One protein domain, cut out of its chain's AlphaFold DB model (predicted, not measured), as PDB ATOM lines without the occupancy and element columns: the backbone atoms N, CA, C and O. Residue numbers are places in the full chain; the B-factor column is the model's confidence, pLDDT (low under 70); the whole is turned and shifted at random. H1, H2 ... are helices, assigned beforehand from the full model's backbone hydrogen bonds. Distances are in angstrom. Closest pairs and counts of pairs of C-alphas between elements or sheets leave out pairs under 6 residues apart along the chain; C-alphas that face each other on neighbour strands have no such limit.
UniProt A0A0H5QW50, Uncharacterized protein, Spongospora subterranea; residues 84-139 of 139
ATOM      1  N   ASP A  84     151.102  88.741 154.300       88.56
ATOM      2  CA  ASP A  84     151.954  87.998 155.222       88.56
ATOM      3  C   ASP A  84     151.228  87.608 156.510       88.56
ATOM      4  O   ASP A  84     151.293  86.446 156.900       88.56
ATOM      5  N   ASP A  85     150.453  88.502 157.129       89.56
ATOM      6  CA  ASP A  85     149.683  88.168 158.339       89.56
ATOM      7  C   ASP A  85     148.633  87.079 158.077       89.56
ATOM      8  O   ASP A  85     148.378  86.213 158.919       89.56
ATOM      9  N   ARG A  86     148.019  87.097 156.888       88.94
ATOM     10  CA  ARG A  86     147.034  86.086 156.481       88.94
ATOM     11  C   ARG A  86     147.685  84.724 156.279       88.94
ATOM     12  O   ARG A  86     147.162  83.728 156.777       88.94
ATOM     13  N   VAL A  87     148.818  84.683 155.577       91.44
ATOM     14  CA  VAL A  87     149.602  83.458 155.357       91.44
ATOM     15  C   VAL A  87     150.123  82.923 156.687       91.44
ATOM     16  O   VAL A  87     149.990  81.736 156.975       91.44
ATOM     17  N   ALA A  88     150.639  83.809 157.535       91.50
ATOM     18  CA  ALA A  88     151.128  83.485 158.861       91.50
ATOM     19  C   ALA A  88     150.058  82.812 159.727       91.50
ATOM     20  O   ALA A  88     150.308  81.755 160.305       91.50
ATOM     21  N   ASN A  89     148.854  83.388 159.771       92.06
ATOM     22  CA  ASN A  89     147.729  82.798 160.490       92.06
ATOM     23  C   ASN A  89     147.282  81.464 159.886       92.06
ATOM     24  O   ASN A  89     146.998  80.527 160.630       92.06
ATOM     25  N   ALA A  90     147.224  81.355 158.557       92.19
ATOM     26  CA  ALA A  90     146.832  80.115 157.893       92.19
ATOM     27  C   ALA A  90     147.786  78.961 158.245       92.19
ATOM     28  O   ALA A  90     147.331  77.874 158.599       92.19
ATOM     29  N   ILE A  91     149.098  79.214 158.224       92.38
ATOM     30  CA  ILE A  91     150.114  78.216 158.584       92.38
ATOM     31  C   ILE A  91     150.054  77.888 160.081       92.38
ATOM     32  O   ILE A  91     150.125  76.717 160.445       92.38
ATOM     33  N   ASP A  92     149.843  78.874 160.957       92.12
ATOM     34  CA  ASP A  92     149.684  78.617 162.396       92.12
ATOM     35  C   ASP A  92     148.468  77.719 162.687       92.12
ATOM     36  O   ASP A  92     148.535  76.826 163.535       92.12
ATOM     37  N   ILE A  93     147.352  77.933 161.986       92.44
ATOM     38  CA  ILE A  93     146.151  77.096 162.101       92.44
ATOM     39  C   ILE A  93     146.429  75.694 161.554       92.44
ATOM     40  O   ILE A  93     146.040  74.714 162.194       92.44
ATOM     41  N   LEU A  94     147.122  75.593 160.417       91.75
ATOM     42  CA  LEU A  94     147.514  74.322 159.816       91.75
ATOM     43  C   LEU A  94     148.350  73.493 160.803       91.75
ATOM     44  O   LEU A  94     147.967  72.382 161.157       91.75
ATOM     45  N   MET A  95     149.432  74.065 161.330       91.00
ATOM     46  CA  MET A  95     150.341  73.368 162.244       91.00
ATOM     47  C   MET A  95     149.661  72.951 163.552       91.00
ATOM     48  O   MET A  95     149.982  71.906 164.108       91.00
ATOM     49  N   LYS A  96     148.704  73.741 164.057       91.81
ATOM     50  CA  LYS A  96     147.987  73.415 165.300       91.81
ATOM     51  C   LYS A  96     146.970  72.292 165.122       91.81
ATOM     52  O   LYS A  96     146.870  71.446 166.008       91.81
ATOM     53  N   ASN A  97     146.221  72.299 164.020       92.81
ATOM     54  CA  ASN A  97     145.080  71.398 163.826       92.81
ATOM     55  C   ASN A  97     145.435  70.119 163.059       92.81
ATOM     56  O   ASN A  97     144.725  69.126 163.187       92.81
ATOM     57  N   TYR A  98     146.534  70.122 162.304       91.19
ATOM     58  CA  TYR A  98     146.928  69.024 161.422       91.19
ATOM     59  C   TYR A  98     148.284  68.423 161.822       91.19
ATOM     60  O   TYR A  98     149.102  68.087 160.977       91.19
ATOM     61  N   GLN A  99     148.526  68.256 163.125       85.88
ATOM     62  CA  GLN A  99     149.777  67.675 163.650       85.88
ATOM     63  C   GLN A  99     149.996  66.206 163.253       85.88
ATOM     64  O   GLN A  99     151.112  65.706 163.334       85.88
ATOM     65  N   TYR A 100     148.928  65.510 162.868       89.44
ATOM     66  CA  TYR A 100     148.956  64.118 162.416       89.44
ATOM     67  C   TYR A 100     149.280  63.974 160.924       89.44
ATOM     68  O   TYR A 100     149.383  62.851 160.440       89.44
ATOM     69  N   LEU A 101     149.344  65.085 160.187       90.75
ATOM     70  CA  LEU A 101     149.643  65.084 158.763       90.75
ATOM     71  C   LEU A 101     151.153  64.941 158.548       90.75
ATOM     72  O   LEU A 101     151.949  65.449 159.344       90.75
ATOM     73  N   ASP A 102     151.543  64.295 157.452       93.44
ATOM     74  CA  ASP A 102     152.953  64.134 157.120       93.44
ATOM     75  C   ASP A 102     153.616  65.487 156.829       93.44
ATOM     76  O   ASP A 102     153.007  66.443 156.338       93.44
ATOM     77  N   SER A 103     154.908  65.570 157.142       90.50
ATOM     78  CA  SER A 103     155.676  66.817 157.032       90.50
ATOM     79  C   SER A 103     155.775  67.336 155.593       90.50
ATOM     80  O   SER A 103     155.776  68.551 155.388       90.50
ATOM     81  N   ASP A 104     155.782  66.440 154.603       92.94
ATOM     82  CA  ASP A 104     155.796  66.783 153.174       92.94
ATOM     83  C   ASP A 104     154.460  67.378 152.699       92.94
ATOM     84  O   ASP A 104     154.429  68.316 151.889       92.94
ATOM     85  N   ASP A 105     153.350  66.881 153.245       93.38
ATOM     86  CA  ASP A 105     152.017  67.398 152.951       93.38
ATOM     87  C   ASP A 105     151.830  68.777 153.583       93.38
ATOM     88  O   ASP A 105     151.383  69.713 152.915       93.38
ATOM     89  N   LEU A 106     152.256  68.948 154.840       92.19
ATOM     90  CA  LEU A 106     152.250  70.249 155.519       92.19
ATOM     91  C   LEU A 106     153.087  71.284 154.760       92.19
ATOM     92  O   LEU A 106     152.634  72.413 154.555       92.19
ATOM     93  N   ALA A 107     154.275  70.894 154.293       92.25
ATOM     94  CA  ALA A 107     155.132  71.737 153.466       92.25
ATOM     95  C   ALA A 107     154.448  72.137 152.150       92.25
ATOM     96  O   ALA A 107     154.505  73.298 151.742       92.25
ATOM     97  N   THR A 108     153.776  71.195 151.486       92.56
ATOM     98  CA  THR A 108     153.084  71.453 150.218       92.56
ATOM     99  C   THR A 108     151.887  72.381 150.403       92.56
ATOM    100  O   THR A 108     151.721  73.324 149.633       92.56
ATOM    101  N   ILE A 109     151.091  72.173 151.450       91.50
ATOM    102  CA  ILE A 109     149.939  73.022 151.764       91.50
ATOM    103  C   ILE A 109     150.396  74.442 152.139       91.50
ATOM    104  O   ILE A 109     149.805  75.422 151.681       91.50
ATOM    105  N   ALA A 110     151.474  74.577 152.916       91.25
ATOM    106  CA  ALA A 110     152.042  75.881 153.248       91.25
ATOM    107  C   ALA A 110     152.538  76.640 152.004       91.25
ATOM    108  O   ALA A 110     152.349  77.853 151.917       91.25
ATOM    109  N   ASP A 111     153.100  75.933 151.019       90.94
ATOM    110  CA  ASP A 111     153.529  76.521 149.746       90.94
ATOM    111  C   ASP A 111     152.344  77.038 148.914       90.94
ATOM    112  O   ASP A 111     152.422  78.099 148.295       90.94
ATOM    113  N   VAL A 112     151.212  76.325 148.951       90.75
ATOM    114  CA  VAL A 112     149.967  76.754 148.296       90.75
ATOM    115  C   VAL A 112     149.404  78.016 148.954       90.75
ATOM    116  O   VAL A 112     148.967  78.927 148.252       90.75
ATOM    117  N   PHE A 113     149.431  78.106 150.289       86.94
ATOM    118  CA  PHE A 113     148.936  79.289 150.999       86.94
ATOM    119  C   PHE A 113     149.840  80.507 150.838       86.94
ATOM    120  O   PHE A 113     149.341  81.620 150.690       86.94
ATOM    121  N   GLY A 114     151.154  80.305 150.890       86.62
ATOM    122  CA  GLY A 114     152.134  81.380 150.926       86.62
ATOM    123  C   GLY A 114     152.864  81.616 149.612       86.62
ATOM    124  O   GLY A 114     154.015  82.040 149.658       86.62
ATOM    125  N   ASN A 115     152.251  81.355 148.452       84.38
ATOM    126  CA  ASN A 115     152.903  81.618 147.168       84.38
ATOM    127  C   ASN A 115     153.336  83.099 147.070       84.38
ATOM    128  O   ASN A 115     152.503  84.005 147.121       84.38
ATOM    129  N   GLY A 116     154.648  83.341 146.971       83.50
ATOM    130  CA  GLY A 116     155.254  84.681 147.009       83.50
ATOM    131  C   GLY A 116     155.624  85.208 148.408       83.50
ATOM    132  O   GLY A 116     156.315  86.215 148.506       83.50
ATOM    133  N   CYS A 117     155.260  84.500 149.480       89.69
ATOM    134  CA  CYS A 117     155.523  84.827 150.888       89.69
ATOM    135  C   CYS A 117     156.500  83.821 151.535       89.69
ATOM    136  O   CYS A 117     156.279  83.332 152.645       89.69
ATOM    137  N   ASN A 118     157.600  83.497 150.845       90.12
ATOM    138  CA  ASN A 118     158.559  82.462 151.270       90.12
ATOM    139  C   ASN A 118     159.160  82.717 152.662       90.12
ATOM    140  O   ASN A 118     159.339  81.781 153.437       90.12
ATOM    141  N   ALA A 119     159.456  83.979 152.995       89.06
ATOM    142  CA  ALA A 119     159.992  84.345 154.307       89.06
ATOM    143  C   ALA A 119     158.991  84.034 155.432       89.06
ATOM    144  O   ALA A 119     159.363  83.489 156.471       89.06
ATOM    145  N   THR A 120     157.712  84.320 155.189       91.44
ATOM    146  CA  THR A 120     156.608  84.059 156.116       91.44
ATOM    147  C   THR A 120     156.374  82.561 156.289       91.44
ATOM    148  O   THR A 120     156.244  82.095 157.422       91.44
ATOM    149  N   ILE A 121     156.404  81.788 155.194       91.31
ATOM    150  CA  ILE A 121     156.326  80.320 155.251       91.31
ATOM    151  C   ILE A 121     157.466  79.757 156.102       91.31
ATOM    152  O   ILE A 121     157.218  79.001 157.041       91.31
ATOM    153  N   PHE A 122     158.705  80.167 155.823       90.94
ATOM    154  CA  PHE A 122     159.881  79.707 156.559       90.94
ATOM    155  C   PHE A 122     159.803  80.042 158.054       90.94
ATOM    156  O   PHE A 122     160.105  79.199 158.901       90.94
ATOM    157  N   ALA A 123     159.375  81.262 158.391       91.94
ATOM    158  CA  ALA A 123     159.255  81.705 159.774       91.94
ATOM    159  C   ALA A 123     158.208  80.896 160.558       91.94
ATOM    160  O   ALA A 123     158.408  80.626 161.745       91.94
ATOM    161  N   LYS A 124     157.104  80.510 159.904       92.94
ATOM    162  CA  LYS A 124     155.939  79.897 160.556       92.94
ATOM    163  C   LYS A 124     155.916  78.379 160.540       92.94
ATOM    164  O   LYS A 124     155.480  77.779 161.521       92.94
ATOM    165  N   LEU A 125     156.415  77.741 159.484       91.62
ATOM    166  CA  LEU A 125     156.656  76.302 159.521       91.62
ATOM    167  C   LEU A 125     157.680  75.991 160.607       91.62
ATOM    168  O   LEU A 125     158.611  76.763 160.818       91.62
ATOM    169  N   THR A 126     157.532  74.865 161.294       90.31
ATOM    170  CA  THR A 126     158.454  74.434 162.354       90.31
ATOM    171  C   THR A 126     158.729  72.936 162.253       90.31
ATOM    172  O   THR A 126     157.940  72.190 161.674       90.31
ATOM    173  N   GLY A 127     159.870  72.504 162.800       90.12
ATOM    174  CA  GLY A 127     160.278  71.097 162.832       90.12
ATOM    175  C   GLY A 127     160.413  70.469 161.443       90.12
ATOM    176  O   GLY A 127     160.806  71.135 160.486       90.12
ATOM    177  N   ALA A 128     160.030  69.196 161.338       91.06
ATOM    178  CA  ALA A 128     160.180  68.399 160.123       91.06
ATOM    179  C   ALA A 128     159.431  68.976 158.905       91.06
ATOM    180  O   ALA A 128     159.914  68.855 157.783       91.06
ATOM    181  N   ALA A 129     158.309  69.679 159.104       91.12
ATOM    182  CA  ALA A 129     157.591  70.348 158.013       91.12
ATOM    183  C   ALA A 129     158.395  71.515 157.408       91.12
ATOM    184  O   ALA A 129     158.340  71.752 156.201       91.12
ATOM    185  N   ARG A 130     159.179  72.233 158.227       92.81
ATOM    186  CA  ARG A 130     160.098  73.269 157.730       92.81
ATOM    187  C   ARG A 130     161.225  72.634 156.919       92.81
ATOM    188  O   ARG A 130     161.525  73.117 155.832       92.81
ATOM    189  N   ASP A 131     161.819  71.560 157.429       92.44
ATOM    190  CA  ASP A 131     162.945  70.883 156.779       92.44
ATOM    191  C   ASP A 131     162.533  70.252 155.438       92.44
ATOM    192  O   ASP A 131     163.248  70.387 154.440       92.44
ATOM    193  N   ALA A 132     161.341  69.649 155.380       91.75
ATOM    194  CA  ALA A 132     160.721  69.153 154.152       91.75
ATOM    195  C   ALA A 132     160.506  70.274 153.125       91.75
ATOM    196  O   ALA A 132     160.887  70.150 151.957       91.75
ATOM    197  N   TRP A 133     159.961  71.415 153.563       93.25
ATOM    198  CA  TRP A 133     159.757  72.570 152.690       93.25
ATOM    199  C   TRP A 133     161.079  73.131 152.148       93.25
ATOM    200  O   TRP A 133     161.185  73.388 150.950       93.25
ATOM    201  N   ILE A 134     162.108  73.267 152.994       91.69
ATOM    202  CA  ILE A 134     163.449  73.712 152.579       91.69
ATOM    203  C   ILE A 134     164.042  72.749 151.548       91.69
ATOM    204  O   ILE A 134     164.537  73.189 150.511       91.69
ATOM    205  N   SER A 135     163.957  71.443 151.807       90.94
ATOM    206  CA  SER A 135     164.479  70.409 150.909       90.94
ATOM    207  C   SER A 135     163.828  70.488 149.527       90.94
ATOM    208  O   SER A 135     164.520  70.419 148.515       90.94
ATOM    209  N   LYS A 136     162.516  70.754 149.477       87.88
ATOM    210  CA  LYS A 136     161.758  70.959 148.235       87.88
ATOM    211  C   LYS A 136     162.127  72.246 147.485       87.88
ATOM    212  O   LYS A 136     161.903  72.318 146.284       87.88
ATOM    213  N   LYS A 137     162.639  73.276 148.168       86.00
ATOM    214  CA  LYS A 137     163.079  74.535 147.531       86.00
ATOM    215  C   LYS A 137     164.531  74.499 147.048       86.00
ATOM    216  O   LYS A 137     164.905  75.344 146.241       86.00
ATOM    217  N   LEU A 138     165.342  73.588 147.585       82.44
ATOM    218  CA  LEU A 138     166.748  73.400 147.209       82.44
ATOM    219  C   LEU A 138     166.941  72.376 146.081       82.44
ATOM    220  O   LEU A 138     167.990  72.403 145.437       82.44
ATOM    221  N   MET A 139     165.967  71.486 145.870       62.31
ATOM    222  CA  MET A 139     165.879  70.596 144.704       62.31
ATOM    223  C   MET A 139     165.256  71.305 143.505       62.31
ATOM    224  O   MET A 139     165.741  71.045 142.381       62.31
TER     225      MET A 139
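Overview. This is residues 84 to 139 of the 139 residues of an uncharacterized protein of Spongospora subterranea (UniProt A0A0H5QW50). The longest helix, H1, folds back into H2 as a helical hairpin at one end of a small four-helix cluster, and H4 lies at the far end, crossing H2 near that helix's beginning. H2 and the short H3 fill the space between H1 and H4, H2 on one side and H3 on the other, with their lines crossed. The printed part has 56 residues, with four named helices in the order H1, H2, H3, H4 and no named strand; the class is all helix, and the packing of the helices is mostly crossed. The whole is compact, with a radius of gyration of the C-alphas of 9.8 A, and the C-alphas span 27 by 26 by 16 A along their three main axes.

Along the chain. H1 is residues 84 to 97, 19.9 A from first to last C-alpha, and begins with C-alpha 84 at (151.954, 87.998, 155.222). H2 is residues 103 to 113, 15.4 A long, with C-alpha 103 at (155.676, 66.817, 157.032). H3 is residues 118 to 124, 10.0 A long. H4 is residues 127 to 138, 17.1 A long, and ends with C-alpha 138 at (166.748, 73.400, 147.209).

Arrangement. H1 and H2 touch as a hairpin, opposite ways at a shallow tilt of 31 degrees; their closest C-alphas are those of Val 87 and Phe 113, 6.1 A apart. H1 also touches H3, the same way at a steep tilt of 43 degrees, with the C-alphas of Ala 88 and Thr 120 closest at 6.2 A. H2 is the hub, touching the three other helices. H2 touches H4 at a steep tilt of 66 degrees, the same way, and H4 does so with residues 128 to 133 alone; the closest C-alphas are those of Ser 103 and Ala 129, 4.1 A apart. H2 and H3 only just touch, with 3 pairs of C-alphas within 8 A, the closest those of Ala 110 and Ile 121 at 6.5 A; they run opposite ways at a steep tilt of 54 degrees. H3 and H4 are close but not clearly touching: the closest C-alphas, of Phe 122 and Arg 130, are 6.5 A apart, and the lines stand at a shallow tilt of 12 degrees, opposite ways. H1 and H4 are apart. In H1, H2, H3 and H4 every O i to N i+4 pair is within hydrogen-bond range.

Size, cuts and confidence. The two C-alphas farthest apart are those of Asn 97 and Met 139, at 28.3 A. The printed part has no cut, and the three links between helices are tight, with 5, 4 and 2 residues. Residue 139, the chain's last, is the one printed residue with pLDDT under 70; the mean pLDDT of the printed part is 90.0.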